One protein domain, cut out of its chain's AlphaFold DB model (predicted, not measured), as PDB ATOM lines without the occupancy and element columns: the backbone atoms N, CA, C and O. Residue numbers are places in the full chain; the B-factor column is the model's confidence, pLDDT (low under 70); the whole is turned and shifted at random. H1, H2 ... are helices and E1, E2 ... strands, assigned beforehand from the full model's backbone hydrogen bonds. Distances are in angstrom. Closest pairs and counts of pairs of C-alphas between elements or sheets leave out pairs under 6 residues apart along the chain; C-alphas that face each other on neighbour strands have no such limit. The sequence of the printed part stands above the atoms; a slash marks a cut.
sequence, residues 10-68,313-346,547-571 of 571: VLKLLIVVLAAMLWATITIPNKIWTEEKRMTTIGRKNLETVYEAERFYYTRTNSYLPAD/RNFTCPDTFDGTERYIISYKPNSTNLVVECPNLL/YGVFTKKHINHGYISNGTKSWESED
ATOM      1  N   VAL A  10      23.441  -6.945 190.992       85.06
ATOM      2  CA  VAL A  10      22.547  -8.007 190.516       85.06
ATOM      3  C   VAL A  10      21.955  -8.802 191.680       85.06
ATOM      4  O   VAL A  10      20.758  -9.064 191.692       85.06
ATOM      5  N   LEU A  11      22.757  -9.134 192.697       86.19
ATOM      6  CA  LEU A  11      22.296  -9.914 193.849       86.19
ATOM      7  C   LEU A  11      21.336  -9.109 194.737       86.19
ATOM      8  O   LEU A  11      20.349  -9.652 195.221       86.19
ATOM      9  N   LYS A  12      21.574  -7.802 194.899       86.38
ATOM     10  CA  LYS A  12      20.632  -6.914 195.604       86.38
ATOM     11  C   LYS A  12      19.301  -6.800 194.863       86.38
ATOM     12  O   LYS A  12      18.254  -6.888 195.494       86.38
ATOM     13  N   LEU A  13      19.347  -6.642 193.540       90.56
ATOM     14  CA  LEU A  13      18.156  -6.592 192.689       90.56
ATOM     15  C   LEU A  13      17.360  -7.900 192.776       90.56
ATOM     16  O   LEU A  13      16.150  -7.870 192.969       90.56
ATOM     17  N   LEU A  14      18.048  -9.041 192.727       92.56
ATOM     18  CA  LEU A  14      17.433 -10.361 192.845       92.56
ATOM     19  C   LEU A  14      16.765 -10.579 194.211       92.56
ATOM     20  O   LEU A  14      15.642 -11.068 194.256       92.56
ATOM     21  N   ILE A  15      17.398 -10.165 195.315       92.44
ATOM     22  CA  ILE A  15      16.790 -10.243 196.655       92.44
ATOM     23  C   ILE A  15      15.508  -9.407 196.728       92.44
ATOM     24  O   ILE A  15      14.505  -9.885 197.250       92.44
ATOM     25  N   VAL A  16      15.518  -8.183 196.191       93.19
ATOM     26  CA  VAL A  16      14.330  -7.314 196.178       93.19
ATOM     27  C   VAL A  16      13.203  -7.941 195.356       93.19
ATOM     28  O   VAL A  16      12.061  -7.960 195.807       93.19
ATOM     29  N   VAL A  17      13.518  -8.508 194.189       93.06
ATOM     30  CA  VAL A  17      12.535  -9.195 193.338       93.06
ATOM     31  C   VAL A  17      11.958 -10.430 194.038       93.06
ATOM     32  O   VAL A  17      10.743 -10.598 194.049       93.06
ATOM     33  N   LEU A  18      12.791 -11.260 194.675       94.25
ATOM     34  CA  LEU A  18      12.324 -12.434 195.423       94.25
ATOM     35  C   LEU A  18      11.473 -12.048 196.637       94.25
ATOM     36  O   LEU A  18      10.453 -12.685 196.888       94.25
ATOM     37  N   ALA A  19      11.849 -10.994 197.366       94.06
ATOM     38  CA  ALA A  19      11.054 -10.479 198.479       94.06
ATOM     39  C   ALA A  19       9.692  -9.947 198.002       94.06
ATOM     40  O   ALA A  19       8.674 -10.218 198.636       94.06
ATOM     41  N   ALA A  20       9.653  -9.249 196.861       92.62
ATOM     42  CA  ALA A  20       8.410  -8.786 196.249       92.62
ATOM     43  C   ALA A  20       7.529  -9.953 195.772       92.62
ATOM     44  O   ALA A  20       6.322  -9.937 196.008       92.62
ATOM     45  N   MET A  21       8.118 -10.989 195.160       91.62
ATOM     46  CA  MET A  21       7.395 -12.208 194.777       91.62
ATOM     47  C   MET A  21       6.821 -12.927 195.999       91.62
ATOM     48  O   MET A  21       5.649 -13.281 195.982       91.62
ATOM     49  N   LEU A  22       7.606 -13.093 197.069       93.31
ATOM     50  CA  LEU A  22       7.149 -13.715 198.315       93.31
ATOM     51  C   LEU A  22       6.006 -12.921 198.963       93.31
ATOM     52  O   LEU A  22       5.039 -13.492 199.459       93.31
ATOM     53  N   TRP A  23       6.096 -11.591 198.949       94.62
ATOM     54  CA  TRP A  23       5.018 -10.738 199.443       94.62
ATOM     55  C   TRP A  23       3.746 -10.886 198.593       94.62
ATOM     56  O   TRP A  23       2.648 -11.016 199.138       94.62
ATOM     57  N   ALA A  24       3.881 -10.932 197.265       91.06
ATOM     58  CA  ALA A  24       2.763 -11.122 196.343       91.06
ATOM     59  C   ALA A  24       2.100 -12.505 196.494       91.06
ATOM     60  O   ALA A  24       0.873 -12.588 196.509       91.06
ATOM     61  N   THR A  25       2.876 -13.582 196.670       91.81
ATOM     62  CA  THR A  25       2.343 -14.946 196.850       91.81
ATOM     63  C   THR A  25       1.577 -15.136 198.154       91.81
ATOM     64  O   THR A  25       0.763 -16.047 198.232       91.81
ATOM     65  N   ILE A  26       1.787 -14.278 199.154       90.94
ATOM     66  CA  ILE A  26       1.020 -14.297 200.407       90.94
ATOM     67  C   ILE A  26      -0.198 -13.366 200.320       90.94
ATOM     68  O   ILE A  26      -1.301 -13.735 200.724       90.94
ATOM     69  N   THR A  27      -0.023 -12.152 199.796       92.88
ATOM     70  CA  THR A  27      -1.069 -11.116 199.836       92.88
ATOM     71  C   THR A  27      -2.165 -11.302 198.790       92.88
ATOM     72  O   THR A  27      -3.334 -11.060 199.097       92.88
ATOM     73  N   ILE A  28      -1.821 -11.752 197.578       92.00
ATOM     74  CA  ILE A  28      -2.787 -11.906 196.483       92.00
ATOM     75  C   ILE A  28      -3.807 -13.020 196.783       92.00
ATOM     76  O   ILE A  28      -4.999 -12.717 196.719       92.00
ATOM     77  N   PRO A  29      -3.416 -14.250 197.192       92.00
ATOM     78  CA  PRO A  29      -4.389 -15.292 197.542       92.00
ATOM     79  C   PRO A  29      -5.326 -14.878 198.671       92.00
ATOM     80  O   PRO A  29      -6.530 -15.074 198.568       92.00
ATOM     81  N   ASN A  30      -4.799 -14.234 199.719       91.81
ATOM     82  CA  ASN A  30      -5.623 -13.788 200.840       91.81
ATOM     83  C   ASN A  30      -6.680 -12.759 200.402       91.81
ATOM     84  O   ASN A  30      -7.831 -12.812 200.839       91.81
ATOM     85  N   LYS A  31      -6.309 -11.839 199.500       92.38
ATOM     86  CA  LYS A  31      -7.251 -10.878 198.919       92.38
ATOM     87  C   LYS A  31      -8.324 -11.581 198.082       92.38
ATOM     88  O   LYS A  31      -9.495 -11.256 198.247       92.38
ATOM     89  N   ILE A  32      -7.932 -12.551 197.252       91.50
ATOM     90  CA  ILE A  32      -8.851 -13.351 196.427       91.50
ATOM     91  C   ILE A  32      -9.845 -14.114 197.314       91.50
ATOM     92  O   ILE A  32     -11.046 -13.936 197.154       91.50
ATOM     93  N   TRP A  33      -9.379 -14.864 198.316       91.94
ATOM     94  CA  TRP A  33     -10.256 -15.624 199.221       91.94
ATOM     95  C   TRP A  33     -11.201 -14.733 200.031       91.94
ATOM     96  O   TRP A  33     -12.366 -15.071 200.247       91.94
ATOM     97  N   THR A  34     -10.718 -13.568 200.476       92.56
ATOM     98  CA  THR A  34     -11.562 -12.590 201.177       92.56
ATOM     99  C   THR A  34     -12.649 -12.050 200.250       92.56
ATOM    100  O   THR A  34     -13.795 -11.885 200.670       92.56
ATOM    101  N   GLU A  35     -12.312 -11.796 198.986       90.38
ATOM    102  CA  GLU A  35     -13.268 -11.357 197.977       90.38
ATOM    103  C   GLU A  35     -14.292 -12.450 197.652       90.38
ATOM    104  O   GLU A  35     -15.483 -12.169 197.711       90.38
ATOM    105  N   GLU A  36     -13.876 -13.698 197.434       90.06
ATOM    106  CA  GLU A  36     -14.767 -14.852 197.215       90.06
ATOM    107  C   GLU A  36     -15.761 -15.041 198.368       90.06
ATOM    108  O   GLU A  36     -16.974 -15.164 198.153       90.06
ATOM    109  N   LYS A  37     -15.270 -14.994 199.615       91.44
ATOM    110  CA  LYS A  37     -16.118 -15.098 200.810       91.44
ATOM    111  C   LYS A  37     -17.101 -13.935 200.896       91.44
ATOM    112  O   LYS A  37     -18.278 -14.141 201.206       91.44
ATOM    113  N   ARG A  38     -16.645 -12.713 200.602       91.69
ATOM    114  CA  ARG A  38     -17.491 -11.515 200.580       91.69
ATOM    115  C   ARG A  38     -18.579 -11.631 199.512       91.69
ATOM    116  O   ARG A  38     -19.735 -11.369 199.824       91.69
ATOM    117  N   MET A  39     -18.233 -12.044 198.295       90.50
ATOM    118  CA  MET A  39     -19.179 -12.194 197.184       90.50
ATOM    119  C   MET A  39     -20.217 -13.272 197.481       90.50
ATOM    120  O   MET A  39     -21.403 -13.010 197.341       90.50
ATOM    121  N   THR A  40     -19.795 -14.420 198.018       91.06
ATOM    122  CA  THR A  40     -20.707 -15.486 198.462       91.06
ATOM    123  C   THR A  40     -21.664 -14.999 199.548       91.06
ATOM    124  O   THR A  40     -22.866 -15.246 199.479       91.06
ATOM    125  N   THR A  41     -21.150 -14.267 200.541       92.44
ATOM    126  CA  THR A  41     -21.964 -13.720 201.637       92.44
ATOM    127  C   THR A  41     -22.983 -12.708 201.114       92.44
ATOM    128  O   THR A  41     -24.155 -12.780 201.469       92.44
ATOM    129  N   ILE A  42     -22.561 -11.790 200.238       91.75
ATOM    130  CA  ILE A  42     -23.458 -10.814 199.600       91.75
ATOM    131  C   ILE A  42     -24.486 -11.532 198.728       91.75
ATOM    132  O   ILE A  42     -25.664 -11.208 198.795       91.75
ATOM    133  N   GLY A  43     -24.060 -12.519 197.945       91.38
ATOM    134  CA  GLY A  43     -24.914 -13.272 197.044       91.38
ATOM    135  C   GLY A  43     -26.011 -14.044 197.771       91.38
ATOM    136  O   GLY A  43     -27.171 -13.968 197.377       91.38
ATOM    137  N   ARG A  44     -25.674 -14.734 198.864       93.75
ATOM    138  CA  ARG A  44     -26.658 -15.431 199.706       93.75
ATOM    139  C   ARG A  44     -27.564 -14.454 200.451       93.75
ATOM    140  O   ARG A  44     -28.774 -14.644 200.450       93.75
ATOM    141  N   LYS A  45     -27.007 -13.363 200.994       93.88
ATOM    142  CA  LYS A  45     -27.792 -12.310 201.657       93.88
ATOM    143  C   LYS A  45     -28.783 -11.644 200.701       93.88
ATOM    144  O   LYS A  45     -29.926 -11.421 201.077       93.88
ATOM    145  N   ASN A  46     -28.367 -11.324 199.478       93.69
ATOM    146  CA  ASN A  46     -29.242 -10.743 198.460       93.69
ATOM    147  C   ASN A  46     -30.368 -11.712 198.084       93.69
ATOM    148  O   ASN A  46     -31.518 -11.295 198.011       93.69
ATOM    149  N   LEU A  47     -30.045 -12.995 197.910       93.56
ATOM    150  CA  LEU A  47     -31.019 -14.040 197.604       93.56
ATOM    151  C   LEU A  47     -32.069 -14.170 198.723       93.56
ATOM    152  O   LEU A  47     -33.265 -14.153 198.446       93.56
ATOM    153  N   GLU A  48     -31.633 -14.205 199.983       95.25
ATOM    154  CA  GLU A  48     -32.517 -14.208 201.157       95.25
ATOM    155  C   GLU A  48     -33.361 -12.933 201.261       95.25
ATOM    156  O   GLU A  48     -34.568 -13.006 201.474       95.25
ATOM    157  N   THR A  49     -32.761 -11.769 201.002       94.38
ATOM    158  CA  THR A  49     -33.479 -10.486 200.990       94.38
ATOM    159  C   THR A  49     -34.590 -10.486 199.936       94.38
ATOM    160  O   THR A  49     -35.708 -10.072 200.227       94.38
ATOM    161  N   VAL A  50     -34.310 -10.964 198.717       94.38
ATOM    162  CA  VAL A  50     -35.308 -11.075 197.638       94.38
ATOM    163  C   VAL A  50     -36.418 -12.057 198.024       94.38
ATOM    164  O   VAL A  50     -37.594 -11.766 197.808       94.38
ATOM    165  N   TYR A  51     -36.062 -13.194 198.626       94.69
ATOM    166  CA  TYR A  51     -37.027 -14.190 199.090       94.69
ATOM    167  C   TYR A  51     -37.984 -13.624 200.153       94.69
ATOM    168  O   TYR A  51     -39.203 -13.731 200.002       94.69
ATOM    169  N   GLU A  52     -37.457 -12.976 201.195       94.75
ATOM    170  CA  GLU A  52     -38.287 -12.379 202.248       94.75
ATOM    171  C   GLU A  52     -39.099 -11.181 201.737       94.75
ATOM    172  O   GLU A  52     -40.244 -10.999 202.148       94.75
ATOM    173  N   ALA A  53     -38.570 -10.412 200.781       93.94
ATOM    174  CA  ALA A  53     -39.311  -9.345 200.115       93.94
ATOM    175  C   ALA A  53     -40.555  -9.879 199.379       93.94
ATOM    176  O   ALA A  53     -41.664  -9.386 199.601       93.94
ATOM    177  N   GLU A  54     -40.410 -10.925 198.559       93.19
ATOM    178  CA  GLU A  54     -41.539 -11.565 197.863       93.19
ATOM    179  C   GLU A  54     -42.545 -12.180 198.846       93.19
ATOM    180  O   GLU A  54     -43.761 -12.059 198.677       93.19
ATOM    181  N   ARG A  55     -42.065 -12.805 199.926       93.00
ATOM    182  CA  ARG A  55     -42.923 -13.365 200.977       93.00
ATOM    183  C   ARG A  55     -43.697 -12.284 201.737       93.00
ATOM    184  O   ARG A  55     -44.883 -12.471 202.033       93.00
ATOM    185  N   PHE A  56     -43.063 -11.148 202.023       92.62
ATOM    186  CA  PHE A  56     -43.715  -9.981 202.610       92.62
ATOM    187  C   PHE A  56     -44.824  -9.455 201.690       92.62
ATOM    188  O   PHE A  56     -45.960  -9.266 202.132       92.62
ATOM    189  N   TYR A  57     -44.537  -9.311 200.392       91.81
ATOM    190  CA  TYR A  57     -45.525  -8.898 199.393       91.81
ATOM    191  C   TYR A  57     -46.708  -9.869 199.300       91.81
ATOM    192  O   TYR A  57     -47.867  -9.441 199.335       91.81
ATOM    193  N   TYR A  58     -46.440 -11.178 199.257       91.25
ATOM    194  CA  TYR A  58     -47.475 -12.210 199.236       91.25
ATOM    195  C   TYR A  58     -48.372 -12.147 200.473       91.25
ATOM    196  O   TYR A  58     -49.592 -12.199 200.353       91.25
ATOM    197  N   THR A  59     -47.796 -11.951 201.659       90.31
ATOM    198  CA  THR A  59     -48.563 -11.847 202.912       90.31
ATOM    199  C   THR A  59     -49.529 -10.655 202.899       90.31
ATOM    200  O   THR A  59     -50.592 -10.709 203.517       90.31
ATOM    201  N   ARG A  60     -49.195  -9.579 202.174       89.62
ATOM    202  CA  ARG A  60     -50.028  -8.371 202.061       89.62
ATOM    203  C   ARG A  60     -51.055  -8.424 200.930       89.62
ATOM    204  O   ARG A  60     -52.130  -7.850 201.078       89.62
ATOM    205  N   THR A  61     -50.732  -9.067 199.811       89.31
ATOM    206  CA  THR A  61     -51.551  -9.017 198.581       89.31
ATOM    207  C   THR A  61     -52.180 -10.354 198.191       89.31
ATOM    208  O   THR A  61     -53.036 -10.393 197.311       89.31
ATOM    209  N   ASN A  62     -51.782 -11.446 198.848       87.62
ATOM    210  CA  ASN A  62     -52.159 -12.825 198.540       87.62
ATOM    211  C   ASN A  62     -51.764 -13.278 197.116       87.62
ATOM    212  O   ASN A  62     -52.381 -14.173 196.535       87.62
ATOM    213  N   SER A  63     -50.743 -12.639 196.535       87.12
ATOM    214  CA  SER A  63     -50.196 -12.937 195.206       87.12
ATOM    215  C   SER A  63     -48.704 -12.599 195.142       87.12
ATOM    216  O   SER A  63     -48.250 -11.740 195.888       87.12
ATOM    217  N   TYR A  64     -47.942 -13.266 194.271       85.44
ATOM    218  CA  TYR A  64     -46.547 -12.903 193.986       85.44
ATOM    219  C   TYR A  64     -46.466 -11.926 192.817       85.44
ATOM    220  O   TYR A  64     -47.328 -11.930 191.929       85.44
ATOM    221  N   LEU A  65     -45.415 -11.108 192.805       82.88
ATOM    222  CA  LEU A  65     -45.124 -10.246 191.670       82.88
ATOM    223  C   LEU A  65     -44.550 -11.064 190.498       82.88
ATOM    224  O   LEU A  65     -43.863 -12.063 190.712       82.88
ATOM    225  N   PRO A  66     -44.792 -10.654 189.238       77.12
ATOM    226  CA  PRO A  66     -44.077 -11.224 188.101       77.12
ATOM    227  C   PRO A  66     -42.558 -11.077 188.284       77.12
ATOM    228  O   PRO A  66     -42.098 -10.023 188.730       77.12
ATOM    229  N   ALA A  67     -41.792 -12.091 187.873       62.34
ATOM    230  CA  ALA A  67     -40.340 -12.182 188.081       62.34
ATOM    231  C   ALA A  67     -39.542 -10.943 187.609       62.34
ATOM    232  O   ALA A  67     -38.510 -10.611 188.184       62.34
ATOM    233  N   ASP A  68     -40.059 -10.202 186.626       64.56
ATOM    234  CA  ASP A  68     -39.419  -9.008 186.060       64.56
ATOM    235  C   ASP A  68     -39.754  -7.699 186.803       64.56
ATOM    236  O   ASP A  68     -39.587  -6.610 186.252       64.56
ATOM    237  N   ARG A 313     -29.333  -2.791 194.496       84.69
ATOM    238  CA  ARG A 313     -28.111  -3.574 194.757       84.69
ATOM    239  C   ARG A 313     -28.404  -5.019 195.161       84.69
ATOM    240  O   ARG A 313     -27.507  -5.855 195.089       84.69
ATOM    241  N   ASN A 314     -29.627  -5.306 195.604       86.56
ATOM    242  CA  ASN A 314     -30.055  -6.647 195.986       86.56
ATOM    243  C   ASN A 314     -30.589  -7.456 194.800       86.56
ATOM    244  O   ASN A 314     -30.778  -8.659 194.930       86.56
ATOM    245  N   PHE A 315     -30.837  -6.820 193.651       87.81
ATOM    246  CA  PHE A 315     -31.546  -7.462 192.541       87.81
ATOM    247  C   PHE A 315     -30.677  -8.442 191.760       87.81
ATOM    248  O   PHE A 315     -31.212  -9.284 191.038       87.81
ATOM    249  N   THR A 316     -29.355  -8.322 191.869       88.00
ATOM    250  CA  THR A 316     -28.413  -9.021 190.999       88.00
ATOM    251  C   THR A 316     -27.457  -9.916 191.773       88.00
ATOM    252  O   THR A 316     -27.048  -9.611 192.899       88.00
ATOM    253  N   CYS A 317     -27.103 -11.041 191.149       87.44
ATOM    254  CA  CYS A 317     -26.140 -11.982 191.700       87.44
ATOM    255  C   CYS A 317     -24.714 -11.448 191.415       87.44
ATOM    256  O   CYS A 317     -24.370 -11.213 190.253       87.44
ATOM    257  N   PRO A 318     -23.891 -11.188 192.453       82.44
ATOM    258  CA  PRO A 318     -22.702 -10.340 192.331       82.44
ATOM    259  C   PRO A 318     -21.524 -10.991 191.587       82.44
ATOM    260  O   PRO A 318     -20.667 -10.266 191.091       82.44
ATOM    261  N   ASP A 319     -21.455 -12.323 191.517       74.12
ATOM    262  CA  ASP A 319     -20.321 -13.085 190.959       74.12
ATOM    263  C   ASP A 319     -20.692 -13.844 189.675       74.12
ATOM    264  O   ASP A 319     -20.323 -14.997 189.486       74.12
ATOM    265  N   THR A 320     -21.489 -13.219 188.814       65.19
ATOM    266  CA  THR A 320     -22.044 -13.855 187.617       65.19
ATOM    267  C   THR A 320     -21.028 -13.919 186.474       65.19
ATOM    268  O   THR A 320     -20.532 -12.891 186.011       65.19
ATOM    269  N   PHE A 321     -20.722 -15.140 186.019       60.12
ATOM    270  CA  PHE A 321     -19.803 -15.407 184.902       60.12
ATOM    271  C   PHE A 321     -20.268 -14.765 183.584       60.12
ATOM    272  O   PHE A 321     -19.458 -14.206 182.848       60.12
ATOM    273  N   ASP A 322     -21.581 -14.754 183.349       58.09
ATOM    274  CA  ASP A 322     -22.219 -14.229 182.133       58.09
ATOM    275  C   ASP A 322     -22.520 -12.712 182.205       58.09
ATOM    276  O   ASP A 322     -23.212 -12.147 181.356       58.09
ATOM    277  N   GLY A 323     -21.971 -12.021 183.214       64.69
ATOM    278  CA  GLY A 323     -22.261 -10.619 183.523       64.69
ATOM    279  C   GLY A 323     -23.419 -10.456 184.507       64.69
ATOM    280  O   GLY A 323     -24.050 -11.424 184.899       64.69
ATOM    281  N   THR A 324     -23.695  -9.224 184.941       69.44
ATOM    282  CA  THR A 324     -24.609  -8.932 186.060       69.44
ATOM    283  C   THR A 324     -26.060  -9.368 185.794       69.44
ATOM    284  O   THR A 324     -26.872  -8.586 185.298       69.44
ATOM    285  N   GLU A 325     -26.406 -10.597 186.173       83.88
ATOM    286  CA  GLU A 325     -27.755 -11.152 186.014       83.88
ATOM    287  C   GLU A 325     -28.621 -10.993 187.277       83.88
ATOM    288  O   GLU A 325     -28.133 -10.995 188.415       83.88
ATOM    289  N   ARG A 326     -29.936 -10.844 187.070       89.19
ATOM    290  CA  ARG A 326     -30.933 -10.754 188.149       89.19
ATOM    291  C   ARG A 326     -31.230 -12.131 188.736       89.19
ATOM    292  O   ARG A 326     -31.190 -13.127 188.021       89.19
ATOM    293  N   TYR A 327     -31.578 -12.180 190.021       91.25
ATOM    294  CA  TYR A 327     -32.084 -13.416 190.626       91.25
ATOM    295  C   TYR A 327     -33.335 -13.907 189.898       91.25
ATOM    296  O   TYR A 327     -34.213 -13.118 189.547       91.25
ATOM    297  N   ILE A 328     -33.416 -15.219 189.689       90.88
ATOM    298  CA  ILE A 328     -34.565 -15.847 189.043       90.88
ATOM    299  C   ILE A 328     -35.600 -16.128 190.128       90.88
ATOM    300  O   ILE A 328     -35.324 -16.845 191.089       90.88
ATOM    301  N   ILE A 329     -36.794 -15.567 189.959       91.38
ATOM    302  CA  ILE A 329     -37.933 -15.773 190.853       91.38
ATOM    303  C   ILE A 329     -38.937 -16.661 190.133       91.38
ATOM    304  O   ILE A 329     -39.335 -16.384 189.002       91.38
ATOM    305  N   SER A 330     -39.362 -17.741 190.780       89.38
ATOM    306  CA  SER A 330     -40.409 -18.603 190.246       89.38
ATOM    307  C   SER A 330     -41.362 -19.067 191.333       89.38
ATOM    308  O   SER A 330     -40.978 -19.298 192.476       89.38
ATOM    309  N   TYR A 331     -42.631 -19.188 190.966       87.94
ATOM    310  CA  TYR A 331     -43.690 -19.611 191.867       87.94
ATOM    311  C   TYR A 331     -44.719 -20.444 191.114       87.94
ATOM    312  O   TYR A 331     -44.903 -20.309 189.901       87.94
ATOM    313  N   LYS A 332     -45.410 -21.327 191.838       81.62
ATOM    314  CA  LYS A 332     -46.517 -22.104 191.271       81.62
ATOM    315  C   LYS A 332     -47.815 -21.300 191.424       81.62
ATOM    316  O   LYS A 332     -48.118 -20.895 192.547       81.62
ATOM    317  N   PRO A 333     -48.605 -21.079 190.353       74.94
ATOM    318  CA  PRO A 333     -49.883 -20.381 190.465       74.94
ATOM    319  C   PRO A 333     -50.777 -21.018 191.535       74.94
ATOM    320  O   PRO A 333     -50.872 -22.246 191.608       74.94
ATOM    321  N   ASN A 334     -51.429 -20.187 192.351       73.81
ATOM    322  CA  ASN A 334     -52.288 -20.607 193.468       73.81
ATOM    323  C   ASN A 334     -51.572 -21.447 194.544       73.81
ATOM    324  O   ASN A 334     -52.197 -22.282 195.197       73.81
ATOM    325  N   SER A 335     -50.266 -21.250 194.721       77.94
ATOM    326  CA  SER A 335     -49.473 -21.891 195.768       77.94
ATOM    327  C   SER A 335     -48.636 -20.856 196.516       77.94
ATOM    328  O   SER A 335     -48.241 -19.847 195.939       77.94
ATOM    329  N   THR A 336     -48.304 -21.148 197.773       81.44
ATOM    330  CA  THR A 336     -47.277 -20.435 198.556       81.44
ATOM    331  C   THR A 336     -45.858 -20.842 198.152       81.44
ATOM    332  O   THR A 336     -44.893 -20.491 198.826       81.44
ATOM    333  N   ASN A 337     -45.724 -21.657 197.098       87.75
ATOM    334  CA  ASN A 337     -44.434 -22.149 196.659       87.75
ATOM    335  C   ASN A 337     -43.659 -21.043 195.950       87.75
ATOM    336  O   ASN A 337     -44.015 -20.687 194.825       87.75
ATOM    337  N   LEU A 338     -42.597 -20.571 196.595       91.81
ATOM    338  CA  LEU A 338     -41.681 -19.551 196.099       91.81
ATOM    339  C   LEU A 338     -40.274 -20.136 196.018       91.81
ATOM    340  O   LEU A 338     -39.776 -20.718 196.987       91.81
ATOM    341  N   VAL A 339     -39.641 -19.933 194.868       93.31
ATOM    342  CA  VAL A 339     -38.245 -20.269 194.620       93.31
ATOM    343  C   VAL A 339     -37.510 -19.031 194.131       93.31
ATOM    344  O   VAL A 339     -37.933 -18.405 193.158       93.31
ATOM    345  N   VAL A 340     -36.399 -18.706 194.788       93.75
ATOM    346  CA  VAL A 340     -35.457 -17.666 194.356       93.75
ATOM    347  C   VAL A 340     -34.097 -18.323 194.164       93.75
ATOM    348  O   VAL A 340     -33.609 -18.985 195.078       93.75
ATOM    349  N   GLU A 341     -33.478 -18.168 192.996       93.19
ATOM    350  CA  GLU A 341     -32.190 -18.802 192.687       93.19
ATOM    351  C   GLU A 341     -31.175 -17.838 192.066       93.19
ATOM    352  O   GLU A 341     -31.537 -16.895 191.352       93.19
ATOM    353  N   CYS A 342     -29.887 -18.071 192.349       92.00
ATOM    354  CA  CYS A 342     -28.822 -17.344 191.668       92.00
ATOM    355  C   CYS A 342     -28.629 -17.908 190.246       92.00
ATOM    356  O   CYS A 342     -28.442 -19.118 190.090       92.00
ATOM    357  N   PRO A 343     -28.586 -17.036 189.222       90.69
ATOM    358  CA  PRO A 343     -28.379 -17.439 187.835       90.69
ATOM    359  C   PRO A 343     -26.940 -17.859 187.503       90.69
ATOM    360  O   PRO A 343     -26.691 -18.408 186.433       90.69
ATOM    361  N   ASN A 344     -25.975 -17.604 188.393       89.25
ATOM    362  CA  ASN A 344     -24.564 -17.866 188.118       89.25
ATOM    363  C   ASN A 344     -24.322 -19.341 187.772       89.25
ATOM    364  O   ASN A 344     -24.789 -20.229 188.482       89.25
ATOM    365  N   LEU A 345     -23.550 -19.595 186.716       87.56
ATOM    366  CA  LEU A 345     -23.239 -20.929 186.185       87.56
ATOM    367  C   LEU A 345     -24.431 -21.701 185.600       87.56
ATOM    368  O   LEU A 345     -24.217 -22.801 185.096       87.56
ATOM    369  N   LEU A 346     -25.664 -21.176 185.625       89.94
ATOM    370  CA  LEU A 346     -26.827 -21.928 185.140       89.94
ATOM    371  C   LEU A 346     -26.817 -22.115 183.627       89.94
ATOM    372  O   LEU A 346     -27.171 -23.193 183.162       89.94
ATOM    373  N   TYR A 547      -4.336 -13.157 187.501       85.62
ATOM    374  CA  TYR A 547      -2.954 -12.691 187.695       85.62
ATOM    375  C   TYR A 547      -1.886 -13.750 187.322       85.62
ATOM    376  O   TYR A 547      -0.854 -13.883 187.981       85.62
ATOM    377  N   GLY A 548      -2.147 -14.531 186.266       83.12
ATOM    378  CA  GLY A 548      -1.231 -15.506 185.662       83.12
ATOM    379  C   GLY A 548      -1.112 -16.849 186.394       83.12
ATOM    380  O   GLY A 548      -1.211 -17.891 185.749       83.12
ATOM    381  N   VAL A 549      -0.904 -16.834 187.714       85.88
ATOM    382  CA  VAL A 549      -0.613 -18.044 188.518       85.88
ATOM    383  C   VAL A 549      -1.608 -18.314 189.643       85.88
ATOM    384  O   VAL A 549      -1.567 -19.390 190.234       85.88
ATOM    385  N   PHE A 550      -2.487 -17.364 189.954       89.94
ATOM    386  CA  PHE A 550      -3.484 -17.527 191.006       89.94
ATOM    387  C   PHE A 550      -4.812 -17.984 190.414       89.94
ATOM    388  O   PHE A 550      -5.054 -17.858 189.214       89.94
ATOM    389  N   THR A 551      -5.676 -18.534 191.258       89.44
ATOM    390  CA  THR A 551      -6.999 -19.010 190.858       89.44
ATOM    391  C   THR A 551      -8.062 -18.331 191.699       89.44
ATOM    392  O   THR A 551      -7.921 -18.293 192.921       89.44
ATOM    393  N   LYS A 552      -9.107 -17.827 191.046       88.56
ATOM    394  CA  LYS A 552     -10.334 -17.351 191.674       88.56
ATOM    395  C   LYS A 552     -11.422 -18.403 191.476       88.56
ATOM    396  O   LYS A 552     -11.585 -18.935 190.382       88.56
ATOM    397  N   LYS A 553     -12.136 -18.738 192.538       89.94
ATOM    398  CA  LYS A 553     -13.259 -19.665 192.536       89.94
ATOM    399  C   LYS A 553     -14.564 -18.902 192.316       89.94
ATOM    400  O   LYS A 553     -14.860 -17.974 193.062       89.94
ATOM    401  N   HIS A 554     -15.349 -19.344 191.343       86.38
ATOM    402  CA  HIS A 554     -16.698 -18.847 191.082       86.38
ATOM    403  C   HIS A 554     -17.695 -19.944 191.402       86.38
ATOM    404  O   HIS A 554     -17.531 -21.062 190.922       86.38
ATOM    405  N   ILE A 555     -18.710 -19.643 192.207       87.38
ATOM    406  CA  ILE A 555     -19.695 -20.633 192.663       87.38
ATOM    407  C   ILE A 555     -21.117 -20.163 192.363       87.38
ATOM    408  O   ILE A 555     -21.406 -18.964 192.423       87.38
ATOM    409  N   ASN A 556     -22.038 -21.099 192.127       88.50
ATOM    410  CA  ASN A 556     -23.458 -20.790 192.253       88.50
ATOM    411  C   ASN A 556     -23.764 -20.538 193.742       88.50
ATOM    412  O   ASN A 556     -23.359 -21.303 194.617       88.50
ATOM    413  N   HIS A 557     -24.435 -19.429 194.062       90.56
ATOM    414  CA  HIS A 557     -24.724 -19.076 195.459       90.56
ATOM    415  C   HIS A 557     -25.893 -19.868 196.067       90.56
ATOM    416  O   HIS A 557     -26.122 -19.758 197.271       90.56
ATOM    417  N   GLY A 558     -26.574 -20.680 195.258       91.81
ATOM    418  CA  GLY A 558     -27.648 -21.584 195.631       91.81
ATOM    419  C   GLY A 558     -29.037 -21.068 195.269       91.81
ATOM    420  O   GLY A 558     -29.214 -20.163 194.447       91.81
ATOM    421  N   TYR A 559     -30.034 -21.665 195.915       94.00
ATOM    422  CA  TYR A 559     -31.438 -21.288 195.820       94.00
ATOM    423  C   TYR A 559     -32.130 -21.404 197.181       94.00
ATOM    424  O   TYR A 559     -31.688 -22.148 198.059       94.00
ATOM    425  N   ILE A 560     -33.237 -20.682 197.348       94.25
ATOM    426  CA  ILE A 560     -34.188 -20.872 198.446       94.25
ATOM    427  C   ILE A 560     -35.477 -21.400 197.842       94.25
ATOM    428  O   ILE A 560     -36.032 -20.765 196.950       94.25
ATOM    429  N   SER A 561     -35.952 -22.543 198.332       92.12
ATOM    430  CA  SER A 561     -37.227 -23.139 197.931       92.12
ATOM    431  C   SER A 561     -38.082 -23.371 199.164       92.12
ATOM    432  O   SER A 561     -37.719 -24.163 200.032       92.12
ATOM    433  N   ASN A 562     -39.207 -22.659 199.266       88.00
ATOM    434  CA  ASN A 562     -40.151 -22.780 200.385       88.00
ATOM    435  C   ASN A 562     -39.502 -22.618 201.775       88.00
ATOM    436  O   ASN A 562     -39.879 -23.302 202.723       88.00
ATOM    437  N   GLY A 563     -38.516 -21.726 201.883       88.50
ATOM    438  CA  GLY A 563     -37.776 -21.453 203.117       88.50
ATOM    439  C   GLY A 563     -36.553 -22.349 203.322       88.50
ATOM    440  O   GLY A 563     -35.707 -22.030 204.150       88.50
ATOM    441  N   THR A 564     -36.400 -23.420 202.540       91.19
ATOM    442  CA  THR A 564     -35.212 -24.279 202.586       91.19
ATOM    443  C   THR A 564     -34.094 -23.677 201.743       91.19
ATOM    444  O   THR A 564     -34.245 -23.511 200.530       91.19
ATOM    445  N   LYS A 565     -32.960 -23.380 202.380       93.25
ATOM    446  CA  LYS A 565     -31.739 -22.882 201.736       93.25
ATOM    447  C   LYS A 565     -30.897 -24.054 201.226       93.25
ATOM    448  O   LYS A 565     -30.542 -24.959 201.984       93.25
ATOM    449  N   SER A 566     -30.533 -24.035 199.944       90.81
ATOM    450  CA  SER A 566     -29.788 -25.139 199.321       90.81
ATOM    451  C   SER A 566     -28.388 -25.343 199.913       90.81
ATOM    452  O   SER A 566     -27.835 -26.423 199.792       90.81
ATOM    453  N   TRP A 567     -27.817 -24.316 200.545       89.12
ATOM    454  CA  TRP A 567     -26.487 -24.358 201.162       89.12
ATOM    455  C   TRP A 567     -26.502 -24.672 202.665       89.12
ATOM    456  O   TRP A 567     -25.438 -24.706 203.271       89.12
ATOM    457  N   GLU A 568     -27.679 -24.832 203.276       86.94
ATOM    458  CA  GLU A 568     -27.824 -25.280 204.675       86.94
ATOM    459  C   GLU A 568     -28.163 -26.773 204.767       86.94
ATOM    460  O   GLU A 568     -28.161 -27.346 205.848       86.94
ATOM    461  N   SER A 569     -28.476 -27.399 203.631       63.66
ATOM    462  CA  SER A 569     -28.842 -28.818 203.516       63.66
ATOM    463  C   SER A 569     -27.691 -29.705 203.028       63.66
ATOM    464  O   SER A 569     -27.896 -30.893 202.802       63.66
ATOM    465  N   GLU A 570     -26.501 -29.126 202.835       53.12
ATOM    466  CA  GLU A 570     -25.289 -29.816 202.365       53.12
ATOM    467  C   GLU A 570     -24.293 -30.144 203.503       53.12
ATOM    468  O   GLU A 570     -23.217 -30.674 203.220       53.12
ATOM    469  N   ASP A 571     -24.674 -29.883 204.762       37.38
ATOM    470  CA  ASP A 571     -24.050 -30.423 205.987       37.38
ATOM    471  C   ASP A 571     -24.822 -31.664 206.473       37.38
ATOM    472  O   ASP A 571     -24.171 -32.615 206.975       37.38
TER     473      ASP A 571
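AT A GLANCE: This is residues 10 to 68, 313 to 346 and 547 to 571 of the 571 residues of an uncharacterized protein of Calditrichaeota bacterium (UniProt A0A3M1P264). One long helix, H1, makes the length of a rod; a small three-stranded sheet covers one side of its later part, and residues 10 to 24 stick out. The printed part has 118 residues, mixed helices and strands in the order H1, E1, E2, E3, E4; the sheet, E1 - E2 - E4, is antiparallel. It is only just extended, close to loose, with a radius of gyration of the C-alphas of 20.5 A and spans of 76 by 30 by 22 A.

HOW THE PARTS SIT: Start at H1, residues 10 to 61, with 46 of 48 O i to N i+4 pairs within hydrogen-bond range. It touches E2, residues 338 to 341, closest at C-alphas 51 and 340, 6.1 A. E1, residues 328 to 331, forms a hairpin with E2: N 330 to O 339, 2.9 A. Beside E2 find E4, residues 559 to 561: N 340 to O 560, 3.0 A. In two layers, helix over sheet, H1 is on their sheet, height 10.3 A. E3, residues 550 to 554, pairs with no named strand and touches H1, closest at C-alphas 32 and 552, 6.4 A.

IN THESE COORDINATES: Find C-alpha 10 at (22.547, -8.007, 190.516); H1 runs 74.5 A to C-alpha 61. E4 ends at C-alpha 561, (-37.227, -23.139, 197.931).

THE WHOLE: Cuts follow residues 68 and 346, with C-alpha gaps of 15.3 A and 25.7 A. Residues 67 to 68, 320 to 324 and 569 to 571 have pLDDT under 70.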